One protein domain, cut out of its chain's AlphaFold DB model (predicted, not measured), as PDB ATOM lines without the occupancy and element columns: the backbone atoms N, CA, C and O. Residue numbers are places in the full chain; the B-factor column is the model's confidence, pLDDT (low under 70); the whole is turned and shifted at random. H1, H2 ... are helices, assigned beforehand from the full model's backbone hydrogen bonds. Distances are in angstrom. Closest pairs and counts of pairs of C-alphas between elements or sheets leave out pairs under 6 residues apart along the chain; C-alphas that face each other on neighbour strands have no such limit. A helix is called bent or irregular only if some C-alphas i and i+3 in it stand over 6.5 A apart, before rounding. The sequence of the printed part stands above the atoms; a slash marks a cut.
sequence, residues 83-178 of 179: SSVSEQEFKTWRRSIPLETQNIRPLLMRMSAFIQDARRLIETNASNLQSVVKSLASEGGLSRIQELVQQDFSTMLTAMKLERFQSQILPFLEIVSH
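Overview. This is residues 83 to 178 of the 179 residues of the protein "C3H1-type domain-containing protein" of Aspergillus terreus (strain NIH 2624 / FGSC A1156) (UniProt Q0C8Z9). Three helices, H1, H2 and H3, form a small up-and-down bundle, and the bent helix H5 packs across H2 with its second arm and the end of its first. H4 turns off from the end of H3 at nearly a right angle, and residues 154 to 160 stick out. The printed part has 96 residues with five named helices, H1 to H5 in order, and no named strand: all helix. It is compact, with a radius of gyration of the C-alphas of 13.5 A and spans of 43 by 30 by 20 A.

Along the chain. H1, residues 83 to 94, begins at C-alpha 83 (168.531, 138.465, 166.318) and is 16.4 A long. H2, residues 108 to 124, is 25.5 A long and irregular, but only just: C-alphas 109 and 112 are 7.0 A apart. H3 is residues 127 to 136, and H4 is residues 139 to 149. H5, residues 158 to 177, was assigned as one helix by its hydrogen bonds but is bent, with C-alphas 167 and 170 6.9 A apart; its arms are H5a, residues 158 to 167, and H5b, residues 170 to 177, ending at C-alpha 177 (191.708, 140.985, 173.434).

Arrangement. H1 and H2, a helical hairpin, touch at a shallow tilt of 25 degrees, closest at the C-alphas of Phe 90 and Leu 121, 6.7 A. H2, with residues 118 to 122 alone, touches H3, closest at the C-alphas of Ile 122 and Leu 129, 5.0 A. H3 and H4 touch only at the corner, about perpendicular at 81 degrees, closest at the C-alphas of Ser 135 and Gly 141, 5.9 A. H5b touches H2 residues 115 to 122 at a steep tilt of 48 degrees, closest at the C-alphas of Ile 115 and Phe 172, 6.2 A. H1 and H4 are apart. Every O i to N i+4 pair is within hydrogen-bond range in H1, H4, H5a and H5b; in H2 11 of 13 are, in H3 5 of 6.

Size, cuts and confidence. The C-alphas of Ser 84 and Thr 155, the two farthest apart, are 43.8 A apart. The printed part has no cut; the link from H1 to H2 is long. Residues 83, 102 to 103 and 178 are under pLDDT 70.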
ATOM      1  N   SER A  83     167.553 138.288 167.403       63.41
ATOM      2  CA  SER A  83     168.531 138.465 166.318       63.41
ATOM      3  C   SER A  83     168.282 139.750 165.523       63.41
ATOM      4  O   SER A  83     169.223 140.468 165.199       63.41
ATOM      5  N   SER A  84     167.011 140.073 165.276       75.75
ATOM      6  CA  SER A  84     166.596 141.274 164.543       75.75
ATOM      7  C   SER A  84     166.945 142.568 165.294       75.75
ATOM      8  O   SER A  84     167.454 143.516 164.696       75.75
ATOM      9  N   VAL A  85     166.745 142.594 166.620       81.06
ATOM     10  CA  VAL A  85     167.077 143.758 167.461       81.06
ATOM     11  C   VAL A  85     168.590 143.953 167.548       81.06
ATOM     12  O   VAL A  85     169.071 145.043 167.246       81.06
ATOM     13  N   SER A  86     169.344 142.886 167.838       83.50
ATOM     14  CA  SER A  86     170.810 142.951 167.930       83.50
ATOM     15  C   SER A  86     171.459 143.413 166.617       83.50
ATOM     16  O   SER A  86     172.404 144.206 166.618       83.50
ATOM     17  N   GLU A  87     170.918 142.991 165.471       87.69
ATOM     18  CA  GLU A  87     171.404 143.436 164.164       87.69
ATOM     19  C   GLU A  87     171.088 144.920 163.894       87.69
ATOM     20  O   GLU A  87     171.898 145.642 163.301       87.69
ATOM     21  N   GLN A  88     169.930 145.406 164.347       90.94
ATOM     22  CA  GLN A  88     169.550 146.813 164.232       90.94
ATOM     23  C   GLN A  88     170.409 147.721 165.126       90.94
ATOM     24  O   GLN A  88     170.804 148.815 164.701       90.94
ATOM     25  N   GLU A  89     170.733 147.269 166.336       92.38
ATOM     26  CA  GLU A  89     171.658 147.951 167.243       92.38
ATOM     27  C   GLU A  89     173.056 148.029 166.624       92.38
ATOM     28  O   GLU A  89     173.632 149.117 166.551       92.38
ATOM     29  N   PHE A  90     173.551 146.922 166.058       93.75
ATOM     30  CA  PHE A  90     174.831 146.899 165.350       93.75
ATOM     31  C   PHE A  90     174.859 147.898 164.187       93.75
ATOM     32  O   PHE A  90     175.798 148.686 164.060       93.75
ATOM     33  N   LYS A  91     173.816 147.912 163.346       93.12
ATOM     34  CA  LYS A  91     173.702 148.864 162.228       93.12
ATOM     35  C   LYS A  91     173.698 150.309 162.720       93.12
ATOM     36  O   LYS A  91     174.314 151.168 162.092       93.12
ATOM     37  N   THR A  92     173.014 150.582 163.828       95.19
ATOM     38  CA  THR A  92     172.938 151.924 164.416       95.19
ATOM     39  C   THR A  92     174.286 152.368 164.962       95.19
ATOM     40  O   THR A  92     174.745 153.455 164.614       95.19
ATOM     41  N   TRP A  93     174.957 151.507 165.727       95.62
ATOM     42  CA  TRP A  93     176.312 151.741 166.214       95.62
ATOM     43  C   TRP A  93     177.293 151.976 165.060       95.62
ATOM     44  O   TRP A  93     178.013 152.975 165.057       95.62
ATOM     45  N   ARG A  94     177.261 151.140 164.015       95.25
ATOM     46  CA  ARG A  94     178.165 151.236 162.858       95.25
ATOM     47  C   ARG A  94     178.085 152.585 162.133       95.25
ATOM     48  O   ARG A  94     179.092 153.027 161.598       95.25
ATOM     49  N   ARG A  95     176.940 153.280 162.148       93.25
ATOM     50  CA  ARG A  95     176.801 154.628 161.549       93.25
ATOM     51  C   ARG A  95     177.645 155.703 162.243       93.25
ATOM     52  O   ARG A  95     177.849 156.768 161.671       93.25
ATOM     53  N   SER A  96     178.115 155.455 163.465       93.12
ATOM     54  CA  SER A  96     179.040 156.359 164.164       93.12
ATOM     55  C   SER A  96     180.484 156.264 163.648       93.12
ATOM     56  O   SER A  96     181.300 157.158 163.916       93.12
ATOM     57  N   ILE A  97     180.788 155.213 162.881       94.69
ATOM     58  CA  ILE A  97     182.070 155.001 162.220       94.69
ATOM     59  C   ILE A  97     182.015 155.683 160.846       94.69
ATOM     60  O   ILE A  97     181.155 155.338 160.031       94.69
ATOM     61  N   PRO A  98     182.895 156.663 160.575       90.75
ATOM     62  CA  PRO A  98     182.965 157.317 159.275       90.75
ATOM     63  C   PRO A  98     183.282 156.320 158.157       90.75
ATOM     64  O   PRO A  98     184.041 155.376 158.357       90.75
ATOM     65  N   LEU A  99     182.721 156.542 156.970       85.12
ATOM     66  CA  LEU A  99     183.076 155.770 155.772       85.12
ATOM     67  C   LEU A  99     184.316 156.329 155.061       85.12
ATOM     68  O   LEU A  99     184.970 155.598 154.334       85.12
ATOM     69  N   GLU A 100     184.614 157.608 155.280       78.88
ATOM     70  CA  GLU A 100     185.673 158.374 154.622       78.88
ATOM     71  C   GLU A 100     186.528 159.056 155.697       78.88
ATOM     72  O   GLU A 100     185.997 159.504 156.721       78.88
ATOM     73  N   THR A 101     187.840 159.144 155.475       73.88
ATOM     74  CA  THR A 101     188.779 159.711 156.459       73.88
ATOM     75  C   THR A 101     188.907 161.224 156.397       73.88
ATOM     76  O   THR A 101     189.430 161.855 157.320       73.88
ATOM     77  N   GLN A 102     188.374 161.845 155.349       67.94
ATOM     78  CA  GLN A 102     188.417 163.290 155.183       67.94
ATOM     79  C   GLN A 102     187.283 163.974 155.964       67.94
ATOM     80  O   GLN A 102     186.106 163.671 155.787       67.94
ATOM     81  N   ASN A 103     187.643 164.952 156.804       68.69
ATOM     82  CA  ASN A 103     186.710 165.789 157.577       68.69
ATOM     83  C   ASN A 103     185.833 165.015 158.590       68.69
ATOM     84  O   ASN A 103     184.635 165.266 158.739       68.69
ATOM     85  N   ILE A 104     186.433 164.067 159.313       78.69
ATOM     86  CA  ILE A 104     185.733 163.325 160.366       78.69
ATOM     87  C   ILE A 104     185.382 164.260 161.526       78.69
ATOM     88  O   ILE A 104     186.254 164.836 162.176       78.69
ATOM     89  N   ARG A 105     184.087 164.352 161.848       83.94
ATOM     90  CA  ARG A 105     183.637 164.983 163.094       83.94
ATOM     91  C   ARG A 105     184.029 164.106 164.293       83.94
ATOM     92  O   ARG A 105     183.651 162.925 164.304       83.94
ATOM     93  N   PRO A 106     184.736 164.650 165.299       86.00
ATOM     94  CA  PRO A 106     185.106 163.896 166.493       86.00
ATOM     95  C   PRO A 106     183.859 163.535 167.317       86.00
ATOM     96  O   PRO A 106     182.886 164.293 167.352       86.00
ATOM     97  N   LEU A 107     183.873 162.367 167.961       83.56
ATOM     98  CA  LEU A 107     182.819 161.928 168.883       83.56
ATOM     99  C   LEU A 107     182.886 162.658 170.230       83.56
ATOM    100  O   LEU A 107     181.840 162.843 170.856       83.56
ATOM    101  N   LEU A 108     184.074 163.093 170.662       79.00
ATOM    102  CA  LEU A 108     184.329 163.807 171.917       79.00
ATOM    103  C   LEU A 108     183.630 163.125 173.110       79.00
ATOM    104  O   LEU A 108     184.019 162.043 173.539       79.00
ATOM    105  N   MET A 109     182.558 163.735 173.627       79.25
ATOM    106  CA  MET A 109     181.782 163.246 174.774       79.25
ATOM    107  C   MET A 109     181.027 161.940 174.491       79.25
ATOM    108  O   MET A 109     180.667 161.223 175.417       79.25
ATOM    109  N   ARG A 110     180.793 161.605 173.218       88.31
ATOM    110  CA  ARG A 110     180.126 160.356 172.817       88.31
ATOM    111  C   ARG A 110     181.080 159.168 172.724       88.31
ATOM    112  O   ARG A 110     180.615 158.068 172.443       88.31
ATOM    113  N   MET A 111     182.380 159.365 172.963       91.56
ATOM    114  CA  MET A 111     183.371 158.294 172.859       91.56
ATOM    115  C   MET A 111     183.098 157.157 173.852       91.56
ATOM    116  O   MET A 111     183.087 155.996 173.454       91.56
ATOM    117  N   SER A 112     182.779 157.476 175.114       92.25
ATOM    118  CA  SER A 112     182.428 156.456 176.114       92.25
ATOM    119  C   SER A 112     181.216 155.629 175.680       92.25
ATOM    120  O   SER A 112     181.261 154.405 175.737       92.25
ATOM    121  N   ALA A 113     180.162 156.276 175.171       94.19
ATOM    122  CA  ALA A 113     178.978 155.579 174.671       94.19
ATOM    123  C   ALA A 113     179.302 154.695 173.457       94.19
ATOM    124  O   ALA A 113     178.890 153.545 173.414       94.19
ATOM    125  N   PHE A 114     180.099 155.197 172.509       96.12
ATOM    126  CA  PHE A 114     180.514 154.441 171.326       96.12
ATOM    127  C   PHE A 114     181.227 153.128 171.674       96.12
ATOM    128  O   PHE A 114     180.917 152.088 171.085       96.12
ATOM    129  N   ILE A 115     182.159 153.162 172.630       95.06
ATOM    130  CA  ILE A 115     182.888 151.964 173.060       95.06
ATOM    131  C   ILE A 115     181.997 151.052 173.917       95.06
ATOM    132  O   ILE A 115     182.004 149.838 173.726       95.06
ATOM    133  N   GLN A 116     181.184 151.607 174.818       94.44
ATOM    134  CA  GLN A 116     180.264 150.809 175.638       94.44
ATOM    135  C   GLN A 116     179.191 150.108 174.800       94.44
ATOM    136  O   GLN A 116     178.861 148.956 175.068       94.44
ATOM    137  N   ASP A 117     178.680 150.758 173.755       94.75
ATOM    138  CA  ASP A 117     177.749 150.138 172.813       94.75
ATOM    139  C   ASP A 117     178.424 149.003 172.035       94.75
ATOM    140  O   ASP A 117     177.831 147.938 171.877       94.75
ATOM    141  N   ALA A 118     179.685 149.175 171.621       94.62
ATOM    142  CA  ALA A 118     180.462 148.098 171.007       94.62
ATOM    143  C   ALA A 118     180.620 146.895 171.954       94.62
ATOM    144  O   ALA A 118     180.429 145.756 171.529       94.62
ATOM    145  N   ARG A 119     180.905 147.144 173.239       93.12
ATOM    146  CA  ARG A 119     181.003 146.104 174.274       93.12
ATOM    147  C   ARG A 119     179.668 145.377 174.477       93.12
ATOM    148  O   ARG A 119     179.607 144.153 174.423       93.12
ATOM    149  N   ARG A 120     178.572 146.126 174.603       92.19
ATOM    150  CA  ARG A 120     177.215 145.571 174.736       92.19
ATOM    151  C   ARG A 120     176.854 144.655 173.563       92.19
ATOM    152  O   ARG A 120     176.266 143.594 173.762       92.19
ATOM    153  N   LEU A 121     177.226 145.047 172.341       92.75
ATOM    154  CA  LEU A 121     176.957 144.271 171.128       92.75
ATOM    155  C   LEU A 121     177.653 142.907 171.133       92.75
ATOM    156  O   LEU A 121     177.050 141.941 170.660       92.75
ATOM    157  N   ILE A 122     178.883 142.823 171.652       91.69
ATOM    158  CA  ILE A 122     179.644 141.565 171.715       91.69
ATOM    159  C   ILE A 122     179.210 140.676 172.885       91.69
ATOM    160  O   ILE A 122     179.211 139.457 172.740       91.69
ATOM    161  N   GLU A 123     178.775 141.268 174.001       88.94
ATOM    162  CA  GLU A 123     178.226 140.539 175.155       88.94
ATOM    163  C   GLU A 123     176.849 139.940 174.846       88.94
ATOM    164  O   GLU A 123     176.544 138.818 175.244       88.94
ATOM    165  N   THR A 124     176.022 140.669 174.090       86.44
ATOM    166  CA  THR A 124     174.665 140.225 173.731       86.44
ATOM    167  C   THR A 124     174.690 139.082 172.720       86.44
ATOM    168  O   THR A 124     173.838 138.193 172.760       86.44
ATOM    169  N   ASN A 125     175.642 139.099 171.783       81.94
ATOM    170  CA  ASN A 125     175.760 138.060 170.770       81.94
ATOM    171  C   ASN A 125     177.210 137.908 170.294       81.94
ATOM    172  O   ASN A 125     177.744 138.770 169.595       81.94
ATOM    173  N   ALA A 126     177.809 136.750 170.576       78.69
ATOM    174  CA  ALA A 126     179.186 136.431 170.203       78.69
ATOM    175  C   ALA A 126     179.457 136.534 168.688       78.69
ATOM    176  O   ALA A 126     180.580 136.841 168.283       78.69
ATOM    177  N   SER A 127     178.445 136.357 167.823       84.00
ATOM    178  CA  SER A 127     178.631 136.534 166.374       84.00
ATOM    179  C   SER A 127     178.922 137.987 165.982       84.00
ATOM    180  O   SER A 127     179.505 138.234 164.925       84.00
ATOM    181  N   ASN A 128     178.555 138.956 166.825       88.25
ATOM    182  CA  ASN A 128     178.822 140.370 166.580       88.25
ATOM    183  C   ASN A 128     180.289 140.736 166.789       88.25
ATOM    184  O   ASN A 128     180.724 141.726 166.208       88.25
ATOM    185  N   LEU A 129     181.065 139.949 167.545       90.06
ATOM    186  CA  LEU A 129     182.473 140.248 167.820       90.06
ATOM    187  C   LEU A 129     183.266 140.448 166.529       90.06
ATOM    188  O   LEU A 129     183.902 141.480 166.335       90.06
ATOM    189  N   GLN A 130     183.143 139.509 165.592       90.12
ATOM    190  CA  GLN A 130     183.811 139.610 164.295       90.12
ATOM    191  C   GLN A 130     183.349 140.839 163.502       90.12
ATOM    192  O   GLN A 130     184.157 141.495 162.850       90.12
ATOM    193  N   SER A 131     182.063 141.187 163.566       93.06
ATOM    194  CA  SER A 131     181.505 142.354 162.876       93.06
ATOM    195  C   SER A 131     181.970 143.679 163.493       93.06
ATOM    196  O   SER A 131     182.278 144.623 162.760       93.06
ATOM    197  N   VAL A 132     182.059 143.748 164.823       94.94
ATOM    198  CA  VAL A 132     182.557 144.901 165.584       94.94
ATOM    199  C   VAL A 132     184.046 145.093 165.321       94.94
ATOM    200  O   VAL A 132     184.434 146.165 164.865       94.94
ATOM    201  N   VAL A 133     184.863 144.049 165.487       93.75
ATOM    202  CA  VAL A 133     186.314 144.104 165.247       93.75
ATOM    203  C   VAL A 133     186.618 144.495 163.801       93.75
ATOM    204  O   VAL A 133     187.419 145.396 163.571       93.75
ATOM    205  N   LYS A 134     185.922 143.915 162.810       94.25
ATOM    206  CA  LYS A 134     186.069 144.327 161.400       94.25
ATOM    207  C   LYS A 134     185.689 145.787 161.167       94.25
ATOM    208  O   LYS A 134     186.307 146.451 160.341       94.25
ATOM    209  N   SER A 135     184.671 146.291 161.863       95.81
ATOM    210  CA  SER A 135     184.265 147.694 161.739       95.81
ATOM    211  C   SER A 135     185.295 148.628 162.386       95.81
ATOM    212  O   SER A 135     185.619 149.656 161.800       95.81
ATOM    213  N   LEU A 136     185.868 148.250 163.532       95.31
ATOM    214  CA  LEU A 136     186.953 148.989 164.189       95.31
ATOM    215  C   LEU A 136     188.256 148.977 163.377       95.31
ATOM    216  O   LEU A 136     188.961 149.978 163.350       95.31
ATOM    217  N   ALA A 137     188.544 147.883 162.670       95.31
ATOM    218  CA  ALA A 137     189.712 147.756 161.798       95.31
ATOM    219  C   ALA A 137     189.559 148.470 160.439       95.31
ATOM    220  O   ALA A 137     190.511 148.516 159.662       95.31
ATOM    221  N   SER A 138     188.375 149.005 160.126       95.19
ATOM    222  CA  SER A 138     188.177 149.834 158.932       95.19
ATOM    223  C   SER A 138     188.863 151.195 159.073       95.19
ATOM    224  O   SER A 138     189.159 151.631 160.181       95.19
ATOM    225  N   GLU A 139     189.066 151.913 157.967       93.62
ATOM    226  CA  GLU A 139     189.764 153.208 157.964       93.62
ATOM    227  C   GLU A 139     189.126 154.245 158.915       93.62
ATOM    228  O   GLU A 139     189.803 154.866 159.741       93.62
ATOM    229  N   GLY A 140     187.795 154.378 158.883       94.00
ATOM    230  CA  GLY A 140     187.078 155.239 159.824       94.00
ATOM    231  C   GLY A 140     187.048 154.690 161.251       94.00
ATOM    232  O   GLY A 140     187.010 155.468 162.205       94.00
ATOM    233  N   GLY A 141     187.109 153.367 161.426       94.88
ATOM    234  CA  GLY A 141     187.245 152.732 162.739       94.88
ATOM    235  C   GLY A 141     188.588 153.062 163.390       94.88
ATOM    236  O   GLY A 141     188.626 153.480 164.547       94.88
ATOM    237  N   LEU A 142     189.671 153.008 162.614       94.44
ATOM    238  CA  LEU A 142     191.006 153.420 163.045       94.44
ATOM    239  C   LEU A 142     191.046 154.900 163.415       94.44
ATOM    240  O   LEU A 142     191.688 155.257 164.395       94.44
ATOM    241  N   SER A 143     190.302 155.753 162.707       93.44
ATOM    242  CA  SER A 143     190.164 157.162 163.089       93.44
ATOM    243  C   SER A 143     189.468 157.336 164.449       93.44
ATOM    244  O   SER A 143     189.844 158.215 165.224       93.44
ATOM    245  N   ARG A 144     188.499 156.475 164.802       94.50
ATOM    246  CA  ARG A 144     187.902 156.459 166.154       94.50
ATOM    247  C   ARG A 144     188.882 155.972 167.213       94.50
ATOM    248  O   ARG A 144     188.944 156.557 168.290       94.50
ATOM    249  N   ILE A 145     189.673 154.948 166.902       94.19
ATOM    250  CA  ILE A 145     190.730 154.465 167.801       94.19
ATOM    251  C   ILE A 145     191.792 155.552 167.997       94.19
ATOM    252  O   ILE A 145     192.233 155.783 169.118       94.19
ATOM    253  N   GLN A 146     192.155 156.273 166.938       92.56
ATOM    254  CA  GLN A 146     193.074 157.398 167.010       92.56
ATOM    255  C   GLN A 146     192.542 158.492 167.946       92.56
ATOM    256  O   GLN A 146     193.275 158.961 168.813       92.56
ATOM    257  N   GLU A 147     191.263 158.852 167.824       92.19
ATOM    258  CA  GLU A 147     190.599 159.814 168.714       92.19
ATOM    259  C   GLU A 147     190.600 159.350 170.185       92.19
ATOM    260  O   GLU A 147     190.741 160.168 171.093       92.19
ATOM    261  N   LEU A 148     190.482 158.042 170.431       92.44
ATOM    262  CA  LEU A 148     190.549 157.456 171.769       92.44
ATOM    263  C   LEU A 148     191.953 157.574 172.388       92.44
ATOM    264  O   LEU A 148     192.078 157.966 173.547       92.44
ATOM    265  N   VAL A 149     193.002 157.243 171.630       90.75
ATOM    266  CA  VAL A 149     194.378 157.169 172.157       90.75
ATOM    267  C   VAL A 149     195.120 158.506 172.141       90.75
ATOM    268  O   VAL A 149     196.048 158.686 172.921       90.75
ATOM    269  N   GLN A 150     194.723 159.453 171.285       89.94
ATOM    270  CA  GLN A 150     195.359 160.776 171.170       89.94
ATOM    271  C   GLN A 150     194.725 161.843 172.074       89.94
ATOM    272  O   GLN A 150     194.960 163.034 171.873       89.94
ATOM    273  N   GLN A 151     193.918 161.457 173.065       86.50
ATOM    274  CA  GLN A 151     193.426 162.417 174.056       86.50
ATOM    275  C   GLN A 151     194.597 163.018 174.845       86.50
ATOM    276  O   GLN A 151     195.594 162.348 175.121       86.50
ATOM    277  N   ASP A 152     194.475 164.288 175.238       87.00
ATOM    278  CA  ASP A 152     195.500 164.946 176.049       87.00
ATOM    279  C   ASP A 152     195.423 164.455 177.501       87.00
ATOM    280  O   ASP A 152     194.759 165.033 178.364       87.00
ATOM    281  N   PHE A 153     196.079 163.327 177.767       87.00
ATOM    282  CA  PHE A 153     196.170 162.780 179.115       87.00
ATOM    283  C   PHE A 153     197.160 163.576 179.971       87.00
ATOM    284  O   PHE A 153     196.999 163.622 181.183       87.00
ATOM    285  N   SER A 154     198.168 164.237 179.403       87.69
ATOM    286  CA  SER A 154     199.201 164.936 180.183       87.69
ATOM    287  C   SER A 154     198.627 166.057 181.051       87.69
ATOM    288  O   SER A 154     198.985 166.160 182.226       87.69
ATOM    289  N   THR A 155     197.692 166.839 180.510       89.75
ATOM    290  CA  THR A 155     197.065 167.979 181.203       89.75
ATOM    291  C   THR A 155     195.829 167.601 182.032       89.75
ATOM    292  O   THR A 155     195.306 168.423 182.782       89.75
ATOM    293  N   MET A 156     195.365 166.351 181.939       88.00
ATOM    294  CA  MET A 156     194.142 165.881 182.593       88.00
ATOM    295  C   MET A 156     194.357 165.535 184.080       88.00
ATOM    296  O   MET A 156     195.350 164.906 184.462       88.00
ATOM    297  N   LEU A 157     193.380 165.890 184.926       93.69
ATOM    298  CA  LEU A 157     193.350 165.525 186.349       93.69
ATOM    299  C   LEU A 157     193.355 164.000 186.542       93.69
ATOM    300  O   LEU A 157     192.701 163.275 185.794       93.69
ATOM    301  N   THR A 158     194.016 163.505 187.593       93.94
ATOM    302  CA  THR A 158     194.125 162.059 187.882       93.94
ATOM    303  C   THR A 158     192.770 161.356 187.979       93.94
ATOM    304  O   THR A 158     192.606 160.274 187.424       93.94
ATOM    305  N   ALA A 159     191.775 161.982 188.614       92.50
ATOM    306  CA  ALA A 159     190.424 161.422 188.694       92.50
ATOM    307  C   ALA A 159     189.772 161.262 187.308       92.50
ATOM    308  O   ALA A 159     189.126 160.256 187.037       92.50
ATOM    309  N   MET A 160     189.997 162.221 186.405       88.94
ATOM    310  CA  MET A 160     189.491 162.160 185.032       88.94
ATOM    311  C   MET A 160     190.249 161.125 184.195       88.94
ATOM    312  O   MET A 160     189.632 160.412 183.417       88.94
ATOM    313  N   LYS A 161     191.564 160.964 184.403       91.62
ATOM    314  CA  LYS A 161     192.339 159.875 183.782       91.62
ATOM    315  C   LYS A 161     191.775 158.508 184.153       91.62
ATOM    316  O   LYS A 161     191.612 157.664 183.277       91.62
ATOM    317  N   LEU A 162     191.474 158.303 185.438       93.69
ATOM    318  CA  LEU A 162     190.893 157.056 185.924       93.69
ATOM    319  C   LEU A 162     189.506 156.815 185.318       93.69
ATOM    320  O   LEU A 162     189.244 155.715 184.839       93.69
ATOM    321  N   GLU A 163     188.659 157.847 185.276       91.81
ATOM    322  CA  GLU A 163     187.337 157.773 184.645       91.81
ATOM    323  C   GLU A 163     187.448 157.390 183.165       91.81
ATOM    324  O   GLU A 163     186.827 156.418 182.746       91.81
ATOM    325  N   ARG A 164     188.313 158.059 182.393       91.31
ATOM    326  CA  ARG A 164     188.543 157.744 180.972       91.31
ATOM    327  C   ARG A 164     189.107 156.349 180.758       91.31
ATOM    328  O   ARG A 164     188.720 155.665 179.810       91.31
ATOM    329  N   PHE A 165     190.012 155.914 181.630       92.81
ATOM    330  CA  PHE A 165     190.556 154.567 181.564       92.81
ATOM    331  C   PHE A 165     189.451 153.524 181.762       92.81
ATOM    332  O   PHE A 165     189.312 152.627 180.937       92.81
ATOM    333  N   GLN A 166     188.628 153.679 182.800       93.12
ATOM    334  CA  GLN A 166     187.548 152.743 183.117       93.12
ATOM    335  C   GLN A 166     186.403 152.783 182.097       93.12
ATOM    336  O   GLN A 166     185.864 151.736 181.753       93.12
ATOM    337  N   SER A 167     186.024 153.968 181.610       91.25
ATOM    338  CA  SER A 167     184.841 154.136 180.759       91.25
ATOM    339  C   SER A 167     185.118 153.995 179.261       91.25
ATOM    340  O   SER A 167     184.165 153.821 178.496       91.25
ATOM    341  N   GLN A 168     186.387 154.068 178.831       93.62
ATOM    342  CA  GLN A 168     186.768 154.031 177.414       93.62
ATOM    343  C   GLN A 168     187.898 153.035 177.122       93.62
ATOM    344  O   GLN A 168     187.719 152.140 176.300       93.62
ATOM    345  N   ILE A 169     189.056 153.174 177.777       93.62
ATOM    346  CA  ILE A 169     190.266 152.413 177.409       93.62
ATOM    347  C   ILE A 169     190.130 150.932 177.760       93.62
ATOM    348  O   ILE A 169     190.378 150.083 176.909       93.62
ATOM    349  N   LEU A 170     189.713 150.613 178.985       93.44
ATOM    350  CA  LEU A 170     189.544 149.235 179.439       93.44
ATOM    351  C   LEU A 170     188.486 148.481 178.603       93.44
ATOM    352  O   LEU A 170     188.845 147.452 178.033       93.44
ATOM    353  N   PRO A 171     187.263 149.021 178.400       93.81
ATOM    354  CA  PRO A 171     186.283 148.451 177.475       93.81
ATOM    355  C   PRO A 171     186.819 148.209 176.066       93.81
ATOM    356  O   PRO A 171     186.537 147.176 175.464       93.81
ATOM    357  N   PHE A 172     187.609 149.141 175.528       95.06
ATOM    358  CA  PHE A 172     188.235 148.957 174.223       95.06
ATOM    359  C   PHE A 172     189.217 147.779 174.216       95.06
ATOM    360  O   PHE A 172     189.176 146.968 173.291       95.06
ATOM    361  N   LEU A 173     190.068 147.665 175.241       93.75
ATOM    362  CA  LEU A 173     191.026 146.566 175.361       93.75
ATOM    363  C   LEU A 173     190.317 145.210 175.436       93.75
ATOM    364  O   LEU A 173     190.695 144.312 174.694       93.75
ATOM    365  N   GLU A 174     189.254 145.089 176.234       92.12
ATOM    366  CA  GLU A 174     188.460 143.853 176.341       92.12
ATOM    367  C   GLU A 174     187.809 143.457 175.004       92.12
ATOM    368  O   GLU A 174     187.755 142.276 174.662       92.12
ATOM    369  N   ILE A 175     187.355 144.433 174.204       93.00
ATOM    370  CA  ILE A 175     186.804 144.166 172.864       93.00
ATOM    371  C   ILE A 175     187.867 143.542 171.948       93.00
ATOM    372  O   ILE A 175     187.557 142.621 171.190       93.00
ATOM    373  N   VAL A 176     189.106 144.044 171.975       90.38
ATOM    374  CA  VAL A 176     190.161 143.595 171.045       90.38
ATOM    375  C   VAL A 176     190.937 142.375 171.540       90.38
ATOM    376  O   VAL A 176     191.463 141.631 170.713       90.38
ATOM    377  N   SER A 177     190.996 142.131 172.851       86.69
ATOM    378  CA  SER A 177     191.708 140.985 173.434       86.69
ATOM    379  C   SER A 177     190.892 139.691 173.477       86.69
ATOM    380  O   SER A 177     191.465 138.658 173.807       86.69
ATOM    381  N   HIS A 178     189.605 139.742 173.106       68.12
ATOM    382  CA  HIS A 178     188.551 138.815 173.547       68.12
ATOM    383  C   HIS A 178     188.347 138.854 175.083       68.12
ATOM    384  O   HIS A 178     189.330 138.967 175.821       68.12
TER     385      HIS A 178